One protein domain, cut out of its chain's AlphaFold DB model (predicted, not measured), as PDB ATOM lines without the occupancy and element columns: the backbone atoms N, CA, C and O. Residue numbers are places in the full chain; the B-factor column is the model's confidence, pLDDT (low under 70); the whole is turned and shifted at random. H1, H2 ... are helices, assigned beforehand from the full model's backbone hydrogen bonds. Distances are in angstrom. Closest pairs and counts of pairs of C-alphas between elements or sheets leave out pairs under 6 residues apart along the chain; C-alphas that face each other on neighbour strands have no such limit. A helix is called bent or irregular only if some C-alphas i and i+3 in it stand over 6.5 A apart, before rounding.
ATOM      1  N   PRO A  45     472.928 446.106 413.777       72.69
ATOM      2  CA  PRO A  45     473.486 445.725 412.475       72.69
ATOM      3  C   PRO A  45     473.182 446.745 411.368       72.69
ATOM      4  O   PRO A  45     474.035 447.012 410.524       72.69
ATOM      5  N   TYR A  46     471.984 447.339 411.390       74.38
ATOM      6  CA  TYR A  46     471.577 448.371 410.436       74.38
ATOM      7  C   TYR A  46     472.373 449.659 410.651       74.38
ATOM      8  O   TYR A  46     472.974 450.166 409.712       74.38
ATOM      9  N   LEU A  47     472.449 450.144 411.892       77.56
ATOM     10  CA  LEU A  47     473.185 451.354 412.236       77.56
ATOM     11  C   LEU A  47     474.688 451.176 412.004       77.56
ATOM     12  O   LEU A  47     475.337 452.087 411.505       77.56
ATOM     13  N   GLN A  48     475.245 449.998 412.291       76.06
ATOM     14  CA  GLN A  48     476.637 449.687 411.966       76.06
ATOM     15  C   GLN A  48     476.876 449.707 410.452       76.06
ATOM     16  O   GLN A  48     477.878 450.261 410.010       76.06
ATOM     17  N   GLY A  49     475.970 449.129 409.656       74.69
ATOM     18  CA  GLY A  49     476.042 449.187 408.196       74.69
ATOM     19  C   GLY A  49     475.920 450.616 407.665       74.69
ATOM     20  O   GLY A  49     476.728 451.027 406.836       74.69
ATOM     21  N   LEU A  50     474.967 451.385 408.194       75.50
ATOM     22  CA  LEU A  50     474.727 452.785 407.851       75.50
ATOM     23  C   LEU A  50     475.951 453.643 408.172       75.50
ATOM     24  O   LEU A  50     476.465 454.320 407.291       75.50
ATOM     25  N   LEU A  51     476.465 453.567 409.399       76.12
ATOM     26  CA  LEU A  51     477.666 454.285 409.814       76.12
ATOM     27  C   LEU A  51     478.880 453.836 409.000       76.12
ATOM     28  O   LEU A  51     479.625 454.675 408.523       76.12
ATOM     29  N   CYS A  52     479.071 452.538 408.759       72.75
ATOM     30  CA  CYS A  52     480.175 452.060 407.923       72.75
ATOM     31  C   CYS A  52     480.095 452.601 406.485       72.75
ATOM     32  O   CYS A  52     481.130 452.884 405.885       72.75
ATOM     33  N   ASN A  53     478.885 452.769 405.948       73.50
ATOM     34  CA  ASN A  53     478.667 453.350 404.628       73.50
ATOM     35  C   ASN A  53     478.895 454.873 404.627       73.50
ATOM     36  O   ASN A  53     479.655 455.362 403.799       73.50
ATOM     37  N   LEU A  54     478.322 455.604 405.594       72.50
ATOM     38  CA  LEU A  54     478.482 457.059 405.732       72.50
ATOM     39  C   LEU A  54     479.928 457.464 406.032       72.50
ATOM     40  O   LEU A  54     480.421 458.443 405.482       72.50
ATOM     41  N   LEU A  55     480.620 456.708 406.886       74.25
ATOM     42  CA  LEU A  55     482.029 456.929 407.200       74.25
ATOM     43  C   LEU A  55     482.968 456.387 406.113       74.25
ATOM     44  O   LEU A  55     484.180 456.424 406.305       74.25
ATOM     45  N   ASN A  56     482.463 455.877 404.984       75.25
ATOM     46  CA  ASN A  56     483.316 455.413 403.898       75.25
ATOM     47  C   ASN A  56     483.861 456.616 403.104       75.25
ATOM     48  O   ASN A  56     483.136 457.191 402.284       75.25
ATOM     49  N   PRO A  57     485.152 456.980 403.256       72.31
ATOM     50  CA  PRO A  57     485.706 458.158 402.589       72.31
ATOM     51  C   PRO A  57     485.721 458.010 401.063       72.31
ATOM     52  O   PRO A  57     485.816 458.999 400.343       72.31
ATOM     53  N   LYS A  58     485.590 456.783 400.541       74.12
ATOM     54  CA  LYS A  58     485.580 456.514 399.102       74.12
ATOM     55  C   LYS A  58     484.402 457.181 398.401       74.12
ATOM     56  O   LYS A  58     484.566 457.650 397.280       74.12
ATOM     57  N   ILE A  59     483.242 457.242 399.058       74.44
ATOM     58  CA  ILE A  59     482.058 457.909 398.509       74.44
ATOM     59  C   ILE A  59     482.309 459.419 398.448       74.44
ATOM     60  O   ILE A  59     482.088 460.026 397.408       74.44
ATOM     61  N   ALA A  60     482.868 460.011 399.506       75.81
ATOM     62  CA  ALA A  60     483.198 461.437 399.525       75.81
ATOM     63  C   ALA A  60     484.204 461.821 398.425       75.81
ATOM     64  O   ALA A  60     484.008 462.816 397.727       75.81
ATOM     65  N   VAL A  61     485.245 461.005 398.218       80.81
ATOM     66  CA  VAL A  61     486.230 461.221 397.145       80.81
ATOM     67  C   VAL A  61     485.591 461.051 395.767       80.81
ATOM     68  O   VAL A  61     485.831 461.875 394.886       80.81
ATOM     69  N   LEU A  62     484.747 460.033 395.570       80.94
ATOM     70  CA  LEU A  62     484.024 459.826 394.313       80.94
ATOM     71  C   LEU A  62     483.137 461.029 393.986       80.94
ATOM     72  O   LEU A  62     483.225 461.566 392.894       80.94
ATOM     73  N   PHE A  63     482.316 461.485 394.929       80.06
ATOM     74  CA  PHE A  63     481.404 462.599 394.686       80.06
ATOM     75  C   PHE A  63     482.150 463.907 394.419       80.06
ATOM     76  O   PHE A  63     481.836 464.591 393.451       80.06
ATOM     77  N   THR A  64     483.176 464.216 395.215       79.19
ATOM     78  CA  THR A  64     483.976 465.442 395.052       79.19
ATOM     79  C   THR A  64     484.798 465.440 393.759       79.19
ATOM     80  O   THR A  64     485.058 466.501 393.203       79.19
ATOM     81  N   SER A  65     485.208 464.269 393.259       79.94
ATOM     82  CA  SER A  65     485.983 464.171 392.013       79.94
ATOM     83  C   SER A  65     485.114 464.043 390.768       79.94
ATOM     84  O   SER A  65     485.486 464.592 389.738       79.94
ATOM     85  N   LEU A  66     483.987 463.332 390.842       81.69
ATOM     86  CA  LEU A  66     483.197 462.925 389.682       81.69
ATOM     87  C   LEU A  66     482.032 463.881 389.400       81.69
ATOM     88  O   LEU A  66     481.804 464.221 388.247       81.69
ATOM     89  N   ILE A  67     481.304 464.340 390.425       80.25
ATOM     90  CA  ILE A  67     480.111 465.184 390.219       80.25
ATOM     91  C   ILE A  67     480.466 466.541 389.590       80.25
ATOM     92  O   ILE A  67     479.812 466.903 388.614       80.25
ATOM     93  N   PRO A  68     481.510 467.272 390.036       78.19
ATOM     94  CA  PRO A  68     481.858 468.558 389.431       78.19
ATOM     95  C   PRO A  68     482.257 468.460 387.955       78.19
ATOM     96  O   PRO A  68     482.159 469.451 387.244       78.19
ATOM     97  N   GLN A  69     482.675 467.281 387.474       81.62
ATOM     98  CA  GLN A  69     483.011 467.076 386.057       81.62
ATOM     99  C   GLN A  69     481.779 467.133 385.144       81.62
ATOM    100  O   GLN A  69     481.923 467.351 383.944       81.62
ATOM    101  N   PHE A  70     480.581 466.941 385.698       81.19
ATOM    102  CA  PHE A  70     479.317 466.942 384.960       81.19
ATOM    103  C   PHE A  70     478.479 468.205 385.184       81.19
ATOM    104  O   PHE A  70     477.387 468.308 384.631       81.19
ATOM    105  N   VAL A  71     478.965 469.146 385.998       85.00
ATOM    106  CA  VAL A  71     478.252 470.375 386.360       85.00
ATOM    107  C   VAL A  71     478.896 471.553 385.649       85.00
ATOM    108  O   VAL A  71     480.115 471.726 385.701       85.00
ATOM    109  N   VAL A  72     478.084 472.394 385.008       84.94
ATOM    110  CA  VAL A  72     478.594 473.617 384.384       84.94
ATOM    111  C   VAL A  72     478.737 474.697 385.463       84.94
ATOM    112  O   VAL A  72     477.774 474.972 386.183       84.94
ATOM    113  N   PRO A  73     479.912 475.339 385.613       82.12
ATOM    114  CA  PRO A  73     480.080 476.423 386.575       82.12
ATOM    115  C   PRO A  73     479.118 477.578 386.271       82.12
ATOM    116  O   PRO A  73     479.144 478.150 385.184       82.12
ATOM    117  N   GLY A  74     478.269 477.934 387.234       86.06
ATOM    118  CA  GLY A  74     477.248 478.961 387.051       86.06
ATOM    119  C   GLY A  74     476.255 479.021 388.213       86.06
ATOM    120  O   GLY A  74     476.368 478.249 389.167       86.06
ATOM    121  N   PRO A  75     475.256 479.916 388.156       84.94
ATOM    122  CA  PRO A  75     474.261 480.066 389.219       84.94
ATOM    123  C   PRO A  75     473.406 478.804 389.445       84.94
ATOM    124  O   PRO A  75     472.881 478.617 390.540       84.94
ATOM    125  N   SER A  76     473.300 477.911 388.450       88.62
ATOM    126  CA  SER A  76     472.613 476.614 388.555       88.62
ATOM    127  C   SER A  76     473.482 475.484 389.118       88.62
ATOM    128  O   SER A  76     472.943 474.424 389.435       88.62
ATOM    129  N   ALA A  77     474.794 475.687 389.301       85.81
ATOM    130  CA  ALA A  77     475.736 474.614 389.627       85.81
ATOM    131  C   ALA A  77     475.362 473.847 390.907       85.81
ATOM    132  O   ALA A  77     475.464 472.620 390.962       85.81
ATOM    133  N   THR A  78     474.870 474.550 391.931       86.50
ATOM    134  CA  THR A  78     474.396 473.925 393.174       86.50
ATOM    135  C   THR A  78     473.182 473.028 392.928       86.50
ATOM    136  O   THR A  78     473.128 471.920 393.454       86.50
ATOM    137  N   ALA A  79     472.223 473.478 392.113       88.44
ATOM    138  CA  ALA A  79     471.016 472.716 391.799       88.44
ATOM    139  C   ALA A  79     471.330 471.485 390.933       88.44
ATOM    140  O   ALA A  79     470.831 470.400 391.219       88.44
ATOM    141  N   GLU A  80     472.209 471.624 389.937       86.69
ATOM    142  CA  GLU A  80     472.694 470.511 389.105       86.69
ATOM    143  C   GLU A  80     473.438 469.464 389.943       86.69
ATOM    144  O   GLU A  80     473.156 468.270 389.842       86.69
ATOM    145  N   THR A  81     474.320 469.911 390.843       87.25
ATOM    146  CA  THR A  81     475.035 469.039 391.790       87.25
ATOM    147  C   THR A  81     474.057 468.265 392.677       87.25
ATOM    148  O   THR A  81     474.202 467.053 392.852       87.25
ATOM    149  N   LEU A  82     473.036 468.942 393.218       89.38
ATOM    150  CA  LEU A  82     472.020 468.316 394.066       89.38
ATOM    151  C   LEU A  82     471.167 467.310 393.285       89.38
ATOM    152  O   LEU A  82     470.856 466.241 393.805       89.38
ATOM    153  N   MET A  83     470.821 467.627 392.035       91.69
ATOM    154  CA  MET A  83     470.027 466.755 391.172       91.69
ATOM    155  C   MET A  83     470.799 465.487 390.794       91.69
ATOM    156  O   MET A  83     470.272 464.384 390.940       91.69
ATOM    157  N   LEU A  84     472.059 465.624 390.369       89.00
ATOM    158  CA  LEU A  84     472.925 464.491 390.033       89.00
ATOM    159  C   LEU A  84     473.214 463.623 391.258       89.00
ATOM    160  O   LEU A  84     473.109 462.396 391.190       89.00
ATOM    161  N   GLY A  85     473.526 464.249 392.395       87.31
ATOM    162  CA  GLY A  85     473.743 463.528 393.644       87.31
ATOM    163  C   GLY A  85     472.483 462.812 394.128       87.31
ATOM    164  O   GLY A  85     472.552 461.651 394.527       87.31
ATOM    165  N   GLY A  86     471.323 463.465 394.023       89.62
ATOM    166  CA  GLY A  86     470.022 462.875 394.323       89.62
ATOM    167  C   GLY A  86     469.723 461.663 393.445       89.62
ATOM    168  O   GLY A  86     469.425 460.595 393.972       89.62
ATOM    169  N   LEU A  87     469.890 461.787 392.125       92.00
ATOM    170  CA  LEU A  87     469.688 460.690 391.177       92.00
ATOM    171  C   LEU A  87     470.587 459.486 391.497       92.00
ATOM    172  O   LEU A  87     470.112 458.348 391.520       92.00
ATOM    173  N   PHE A  88     471.865 459.734 391.797       87.25
ATOM    174  CA  PHE A  88     472.799 458.685 392.195       87.25
ATOM    175  C   PHE A  88     472.361 457.997 393.493       87.25
ATOM    176  O   PHE A  88     472.310 456.768 393.557       87.25
ATOM    177  N   CYS A  89     472.014 458.773 394.524       86.81
ATOM    178  CA  CYS A  89     471.554 458.242 395.806       86.81
ATOM    179  C   CYS A  89     470.276 457.413 395.647       86.81
ATOM    180  O   CYS A  89     470.206 456.297 396.161       86.81
ATOM    181  N   THR A  90     469.290 457.906 394.894       91.81
ATOM    182  CA  THR A  90     468.044 457.183 394.619       91.81
ATOM    183  C   THR A  90     468.312 455.877 393.881       91.81
ATOM    184  O   THR A  90     467.821 454.831 394.303       91.81
ATOM    185  N   GLY A  91     469.139 455.899 392.831       93.44
ATOM    186  CA  GLY A  91     469.549 454.686 392.123       93.44
ATOM    187  C   GLY A  91     470.253 453.684 393.042       93.44
ATOM    188  O   GLY A  91     469.933 452.497 393.023       93.44
ATOM    189  N   GLY A  92     471.150 454.162 393.908       88.50
ATOM    190  CA  GLY A  92     471.845 453.341 394.899       88.50
ATOM    191  C   GLY A  92     470.904 452.695 395.919       88.50
ATOM    192  O   GLY A  92     471.025 451.500 396.192       88.50
ATOM    193  N   VAL A  93     469.936 453.451 396.448       88.06
ATOM    194  CA  VAL A  93     468.917 452.932 397.376       88.06
ATOM    195  C   VAL A  93     468.056 451.878 396.689       88.06
ATOM    196  O   VAL A  93     467.920 450.778 397.218       88.06
ATOM    197  N   LEU A  94     467.533 452.171 395.494       94.44
ATOM    198  CA  LEU A  94     466.737 451.217 394.719       94.44
ATOM    199  C   LEU A  94     467.517 449.928 394.454       94.44
ATOM    200  O   LEU A  94     466.983 448.833 394.631       94.44
ATOM    201  N   TRP A  95     468.794 450.053 394.097       93.62
ATOM    202  CA  TRP A  95     469.669 448.918 393.846       93.62
ATOM    203  C   TRP A  95     469.914 448.065 395.096       93.62
ATOM    204  O   TRP A  95     469.783 446.841 395.044       93.62
ATOM    205  N   ILE A  96     470.221 448.684 396.241       87.06
ATOM    206  CA  ILE A  96     470.421 447.957 397.504       87.06
ATOM    207  C   ILE A  96     469.115 447.300 397.965       87.06
ATOM    208  O   ILE A  96     469.142 446.146 398.389       87.06
ATOM    209  N   CYS A  97     467.976 447.989 397.857       88.62
ATOM    210  CA  CYS A  97     466.666 447.419 398.169       88.62
ATOM    211  C   CYS A  97     466.356 446.215 397.276       88.62
ATOM    212  O   CYS A  97     465.973 445.164 397.784       88.62
ATOM    213  N   PHE A  98     466.585 446.331 395.966       92.69
ATOM    214  CA  PHE A  98     466.447 445.218 395.032       92.69
ATOM    215  C   PHE A  98     467.328 444.033 395.448       92.69
ATOM    216  O   PHE A  98     466.834 442.914 395.594       92.69
ATOM    217  N   TYR A  99     468.609 444.279 395.732       87.50
ATOM    218  CA  TYR A  99     469.532 443.240 396.181       87.50
ATOM    219  C   TYR A  99     469.080 442.590 397.497       87.50
ATOM    220  O   TYR A  99     469.134 441.369 397.634       87.50
ATOM    221  N   ALA A 100     468.588 443.381 398.454       85.50
ATOM    222  CA  ALA A 100     468.074 442.893 399.728       85.50
ATOM    223  C   ALA A 100     466.827 442.014 399.552       85.50
ATOM    224  O   ALA A 100     466.727 440.968 400.194       85.50
ATOM    225  N   LEU A 101     465.911 442.386 398.653       88.62
ATOM    226  CA  LEU A 101     464.727 441.588 398.325       88.62
ATOM    227  C   LEU A 101     465.114 440.261 397.663       88.62
ATOM    228  O   LEU A 101     464.650 439.198 398.082       88.62
ATOM    229  N   VAL A 102     466.020 440.300 396.682       88.62
ATOM    230  CA  VAL A 102     466.532 439.096 396.012       88.62
ATOM    231  C   VAL A 102     467.238 438.184 397.017       88.62
ATOM    232  O   VAL A 102     466.905 437.001 397.117       88.62
ATOM    233  N   ALA A 103     468.151 438.720 397.829       84.38
ATOM    234  CA  ALA A 103     468.855 437.958 398.857       84.38
ATOM    235  C   ALA A 103     467.898 437.391 399.920       84.38
ATOM    236  O   ALA A 103     468.053 436.241 400.336       84.38
ATOM    237  N   GLY A 104     466.884 438.163 400.322       84.75
ATOM    238  CA  GLY A 104     465.831 437.736 401.240       84.75
ATOM    239  C   GLY A 104     465.011 436.573 400.681       84.75
ATOM    240  O   GLY A 104     464.806 435.575 401.371       84.75
ATOM    241  N   SER A 105     464.630 436.638 399.403       84.56
ATOM    242  CA  SER A 105     463.914 435.548 398.724       84.56
ATOM    243  C   SER A 105     464.763 434.271 398.618       84.56
ATOM    244  O   SER A 105     464.269 433.160 398.825       84.56
ATOM    245  N   ALA A 106     466.076 434.419 398.408       85.38
ATOM    246  CA  ALA A 106     467.032 433.318 398.335       85.38
ATOM    247  C   ALA A 106     467.554 432.854 399.708       85.38
ATOM    248  O   ALA A 106     468.312 431.881 399.780       85.38
ATOM    249  N   ALA A 107     467.152 433.490 400.813       81.81
ATOM    250  CA  ALA A 107     467.736 433.254 402.135       81.81
ATOM    251  C   ALA A 107     467.641 431.784 402.571       81.81
ATOM    252  O   ALA A 107     468.574 431.234 403.158       81.81
ATOM    253  N   ARG A 108     466.537 431.102 402.237       80.38
ATOM    254  CA  ARG A 108     466.348 429.676 402.552       80.38
ATOM    255  C   ARG A 108     467.313 428.772 401.777       80.38
ATOM    256  O   ARG A 108     467.784 427.777 402.324       80.38
ATOM    257  N   LEU A 109     467.621 429.116 400.524       83.19
ATOM    258  CA  LEU A 109     468.588 428.399 399.692       83.19
ATOM    259  C   LEU A 109     470.023 428.658 400.171       83.19
ATOM    260  O   LEU A 109     470.787 427.711 400.345       83.19
ATOM    261  N   LEU A 110     470.357 429.918 400.460       80.25
ATOM    262  CA  LEU A 110     471.668 430.344 400.969       80.25
ATOM    263  C   LEU A 110     472.000 429.735 402.339       80.25
ATOM    264  O   LEU A 110     473.162 429.473 402.645       80.25
ATOM    265  N   ARG A 111     470.979 429.443 403.153       81.31
ATOM    266  CA  ARG A 111     471.124 428.733 404.432       81.31
ATOM    267  C   ARG A 111     471.481 427.253 404.285       81.31
ATOM    268  O   ARG A 111     471.885 426.639 405.272       81.31
ATOM    269  N   ARG A 112     471.354 426.651 403.093       87.00
ATOM    270  CA  ARG A 112     471.710 425.238 402.901       87.00
ATOM    271  C   ARG A 112     473.225 425.047 403.063       87.00
ATOM    272  O   ARG A 112     473.991 425.719 402.371       87.00
ATOM    273  N   PRO A 113     473.685 424.065 403.867       81.62
ATOM    274  CA  PRO A 113     475.110 423.858 404.137       81.62
ATOM    275  C   PRO A 113     475.964 423.670 402.878       81.62
ATOM    276  O   PRO A 113     477.090 424.150 402.819       81.62
ATOM    277  N   ARG A 114     475.425 422.997 401.850       82.00
ATOM    278  CA  ARG A 114     476.124 422.777 400.572       82.00
ATOM    279  C   ARG A 114     476.321 424.072 399.777       82.00
ATOM    280  O   ARG A 114     477.409 424.289 399.259       82.00
ATOM    281  N   VAL A 115     475.303 424.933 399.721       83.50
ATOM    282  CA  VAL A 115     475.360 426.219 399.001       83.50
ATOM    283  C   VAL A 115     476.333 427.162 399.698       83.50
ATOM    284  O   VAL A 115     477.200 427.744 399.058       83.50
ATOM    285  N   ARG A 116     476.254 427.235 401.028       78.81
ATOM    286  CA  ARG A 116     477.161 428.056 401.831       78.81
ATOM    287  C   ARG A 116     478.622 427.618 401.677       78.81
ATOM    288  O   ARG A 116     479.474 428.457 401.427       78.81
ATOM    289  N   ARG A 117     478.893 426.304 401.689       77.31
ATOM    290  CA  ARG A 117     480.230 425.749 401.396       77.31
ATOM    291  C   ARG A 117     480.733 426.113 400.001       77.31
ATOM    292  O   ARG A 117     481.911 426.419 399.863       77.31
ATOM    293  N   ALA A 118     479.872 426.071 398.985       84.44
ATOM    294  CA  ALA A 118     480.252 426.459 397.630       84.44
ATOM    295  C   ALA A 118     480.611 427.952 397.556       84.44
ATOM    296  O   ALA A 118     481.653 428.297 397.009       84.44
ATOM    297  N   ILE A 119     479.802 428.822 398.170       83.44
ATOM    298  CA  ILE A 119     480.068 430.267 398.239       83.44
ATOM    299  C   ILE A 119     481.383 430.546 398.972       83.44
ATOM    300  O   ILE A 119     482.209 431.304 398.463       83.44
ATOM    301  N   ASP A 120     481.606 429.913 400.125       78.50
ATOM    302  CA  ASP A 120     482.829 430.084 400.916       78.50
ATOM    303  C   ASP A 120     484.067 429.599 400.142       78.50
ATOM    304  O   ASP A 120     485.095 430.277 400.122       78.50
ATOM    305  N   ALA A 121     483.967 428.456 399.452       79.00
ATOM    306  CA  ALA A 121     485.056 427.906 398.650       79.00
ATOM    307  C   ALA A 121     485.391 428.789 397.441       79.00
ATOM    308  O   ALA A 121     486.563 429.086 397.207       79.00
ATOM    309  N   VAL A 122     484.379 429.250 396.698       85.25
ATOM    310  CA  VAL A 122     484.568 430.155 395.553       85.25
ATOM    311  C   VAL A 122     485.165 431.480 396.023       85.25
ATOM    312  O   VAL A 122     486.178 431.914 395.483       85.25
ATOM    313  N   SER A 123     484.608 432.083 397.076       78.19
ATOM    314  CA  SER A 123     485.091 433.360 397.618       78.19
ATOM    315  C   SER A 123     486.533 433.258 398.116       78.19
ATOM    316  O   SER A 123     487.358 434.114 397.802       78.19
ATOM    317  N   GLY A 124     486.863 432.187 398.848       75.12
ATOM    318  CA  GLY A 124     488.224 431.921 399.314       75.12
ATOM    319  C   GLY A 124     489.206 431.714 398.161       75.12
ATOM    320  O   GLY A 124     490.298 432.278 398.179       75.12
ATOM    321  N   THR A 125     488.799 430.973 397.126       84.06
ATOM    322  CA  THR A 125     489.623 430.736 395.929       84.06
ATOM    323  C   THR A 125     489.886 432.033 395.170       84.06
ATOM    324  O   THR A 125     491.032 432.315 394.825       84.06
ATOM    325  N   VAL A 126     488.855 432.858 394.964       84.62
ATOM    326  CA  VAL A 126     488.988 434.156 394.291       84.62
ATOM    327  C   VAL A 126     489.903 435.084 395.085       84.62
ATOM    328  O   VAL A 126     490.806 435.667 394.499       84.62
ATOM    329  N   LEU A 127     489.739 435.186 396.409       75.12
ATOM    330  CA  LEU A 127     490.593 436.030 397.255       75.12
ATOM    331  C   LEU A 127     492.061 435.594 397.231       75.12
ATOM    332  O   LEU A 127     492.945 436.445 397.134       75.12
ATOM    333  N   VAL A 128     492.331 434.286 397.288       75.88
ATOM    334  CA  VAL A 128     493.700 433.762 397.175       75.88
ATOM    335  C   VAL A 128     494.271 434.038 395.789       75.88
ATOM    336  O   VAL A 128     495.384 434.548 395.693       75.88
ATOM    337  N   GLY A 129     493.508 433.780 394.723       83.25
ATOM    338  CA  GLY A 129     493.927 434.086 393.357       83.25
ATOM    339  C   GLY A 129     494.237 435.571 393.162       83.25
ATOM    340  O   GLY A 129     495.277 435.918 392.606       83.25
ATOM    341  N   PHE A 130     493.387 436.455 393.687       79.75
ATOM    342  CA  PHE A 130     493.587 437.903 393.616       79.75
ATOM    343  C   PHE A 130     494.808 438.357 394.428       79.75
ATOM    344  O   PHE A 130     495.589 439.176 393.954       79.75
ATOM    345  N   GLY A 131     495.011 437.797 395.626       71.38
ATOM    346  CA  GLY A 131     496.182 438.075 396.461       71.38
ATOM    347  C   GLY A 131     497.494 437.619 395.816       71.38
ATOM    348  O   GLY A 131     498.475 438.357 395.850       71.38
ATOM    349  N   LEU A 132     497.499 436.444 395.178       79.44
ATOM    350  CA  LEU A 132     498.652 435.938 394.427       79.44
ATOM    351  C   LEU A 132     498.946 436.794 393.193       79.44
ATOM    352  O   LEU A 132     500.103 437.122 392.947       79.44
ATOM    353  N   ARG A 133     497.911 437.201 392.448       80.25
ATOM    354  CA  ARG A 133     498.062 438.093 391.293       80.25
ATOM    355  C   ARG A 133     498.627 439.455 391.698       80.25
ATOM    356  O   ARG A 133     499.578 439.912 391.079       80.25
ATOM    357  N   LEU A 134     498.095 440.066 392.757       74.75
ATOM    358  CA  LEU A 134     498.618 441.328 393.289       74.75
ATOM    359  C   LEU A 134     500.073 441.195 393.748       74.75
ATOM    360  O   LEU A 134     500.867 442.090 393.499       74.75
ATOM    361  N   ALA A 135     500.444 440.082 394.384       70.00
ATOM    362  CA  ALA A 135     501.832 439.826 394.771       70.00
ATOM    363  C   ALA A 135     502.768 439.644 393.561       70.00
ATOM    364  O   ALA A 135     503.949 439.972 393.656       70.00
ATOM    365  N   ALA A 136     502.250 439.127 392.443       75.88
ATOM    366  CA  ALA A 136     502.992 438.974 391.196       75.88
ATOM    367  C   ALA A 136     503.133 440.297 390.420       75.88
ATOM    368  O   ALA A 136     504.180 440.526 389.832       75.88
ATOM    369  N   GLU A 137     502.111 441.161 390.439       69.81
ATOM    370  CA  GLU A 137     502.145 442.509 389.838       69.81
ATOM    371  C   GLU A 137     502.936 443.521 390.687       69.81
ATOM    372  O   GLU A 137     503.425 444.516 390.165       69.81
ATOM    373  N   ALA A 138     503.069 443.286 391.995       57.47
ATOM    374  CA  ALA A 138     503.810 444.148 392.919       57.47
ATOM    375  C   ALA A 138     505.327 443.862 392.977       57.47
ATOM    376  O   ALA A 138     505.998 444.338 393.900       57.47
ATOM    377  N   ARG A 139     505.841 443.062 392.037       46.34
ATOM    378  CA  ARG A 139     507.259 442.756 391.824       46.34
ATOM    379  C   ARG A 139     507.760 443.514 390.599       46.34
ATOM    380  O   ARG A 139     508.916 443.983 390.674       46.34
TER     381      ARG A 139
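What this domain is: This is residues 45 to 139 of the 139 residues of an uncharacterized protein of Chloroflexi bacterium (UniProt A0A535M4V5). Two long helices, H3 and H5, make a V, with the four-residue H4 at its corner. At the other end of H3 the chain folds back through residues 71 to 76 into H2, and H1 leads on from the far end of H2, out to one side of the V. The shape is open: H2 and H3 are the one pair of helices that touch, and H5 runs free as an arm. The printed part has 95 residues with five named helices, in the order H1, H2, H3, H4, H5, and no named strand; the class is all helix. The whole is extended, with a radius of gyration of the C-alphas of 19.5 A, and flat, with spans of 58 by 44 by 21 A.

Where its parts are: H1 is residues 45 to 54, 14.1 A from first to last C-alpha, and begins with C-alpha 45 at (473.486, 445.725, 412.475). H2 is residues 57 to 70, 20.7 A long; it is irregular, but only just, with C-alphas 65 and 68 at 6.6 A. H3, the longest helix by residues, is residues 77 to 105 and measures 41.8 A, from C-alpha 77 at (475.736, 474.614, 389.627). H4 is residues 107 to 110, 5.0 A long. H5 is residues 113 to 137, 35.8 A long, and ends with C-alpha 137 at (502.145, 442.509, 389.838).

How they stand to each other: H1 touches no helix; it and H2 meet only through their link. H2 touches H3 with residues 63 to 68 alone, and H3 touches H2 with residues 81 to 85 alone. Their closest C-alphas, those of Ile 67 and Thr 81, are 6.6 A apart, and the two run opposite ways at a steep tilt of 50 degrees. H3 and H4 meet only through their link. H4 and H5 are close but not clearly touching; their closest C-alphas, those of Leu 110 and Arg 116, are 6.0 A apart. H3 and H5 are apart, as are H1 and H3. In H1, H3 and H5 every O i to N i+4 pair is within hydrogen-bond range; in H2 it is 7 of 10, and H4 is too short for such a pair.

The domain as a whole: The two C-alphas farthest apart are those of Pro 75 and Arg 114, at 58.4 A. Residues 120 to 139, of which 120 to 137 belong to H5, stand free, and so do residues 45 to 62. The printed part has no cut. The links H1 to H2, H3 to H4 and H4 to H5 are tight, and the link H2 to H3 is short. The mean pLDDT of the printed part is 81.4, and residues 137 to 139 are under 70.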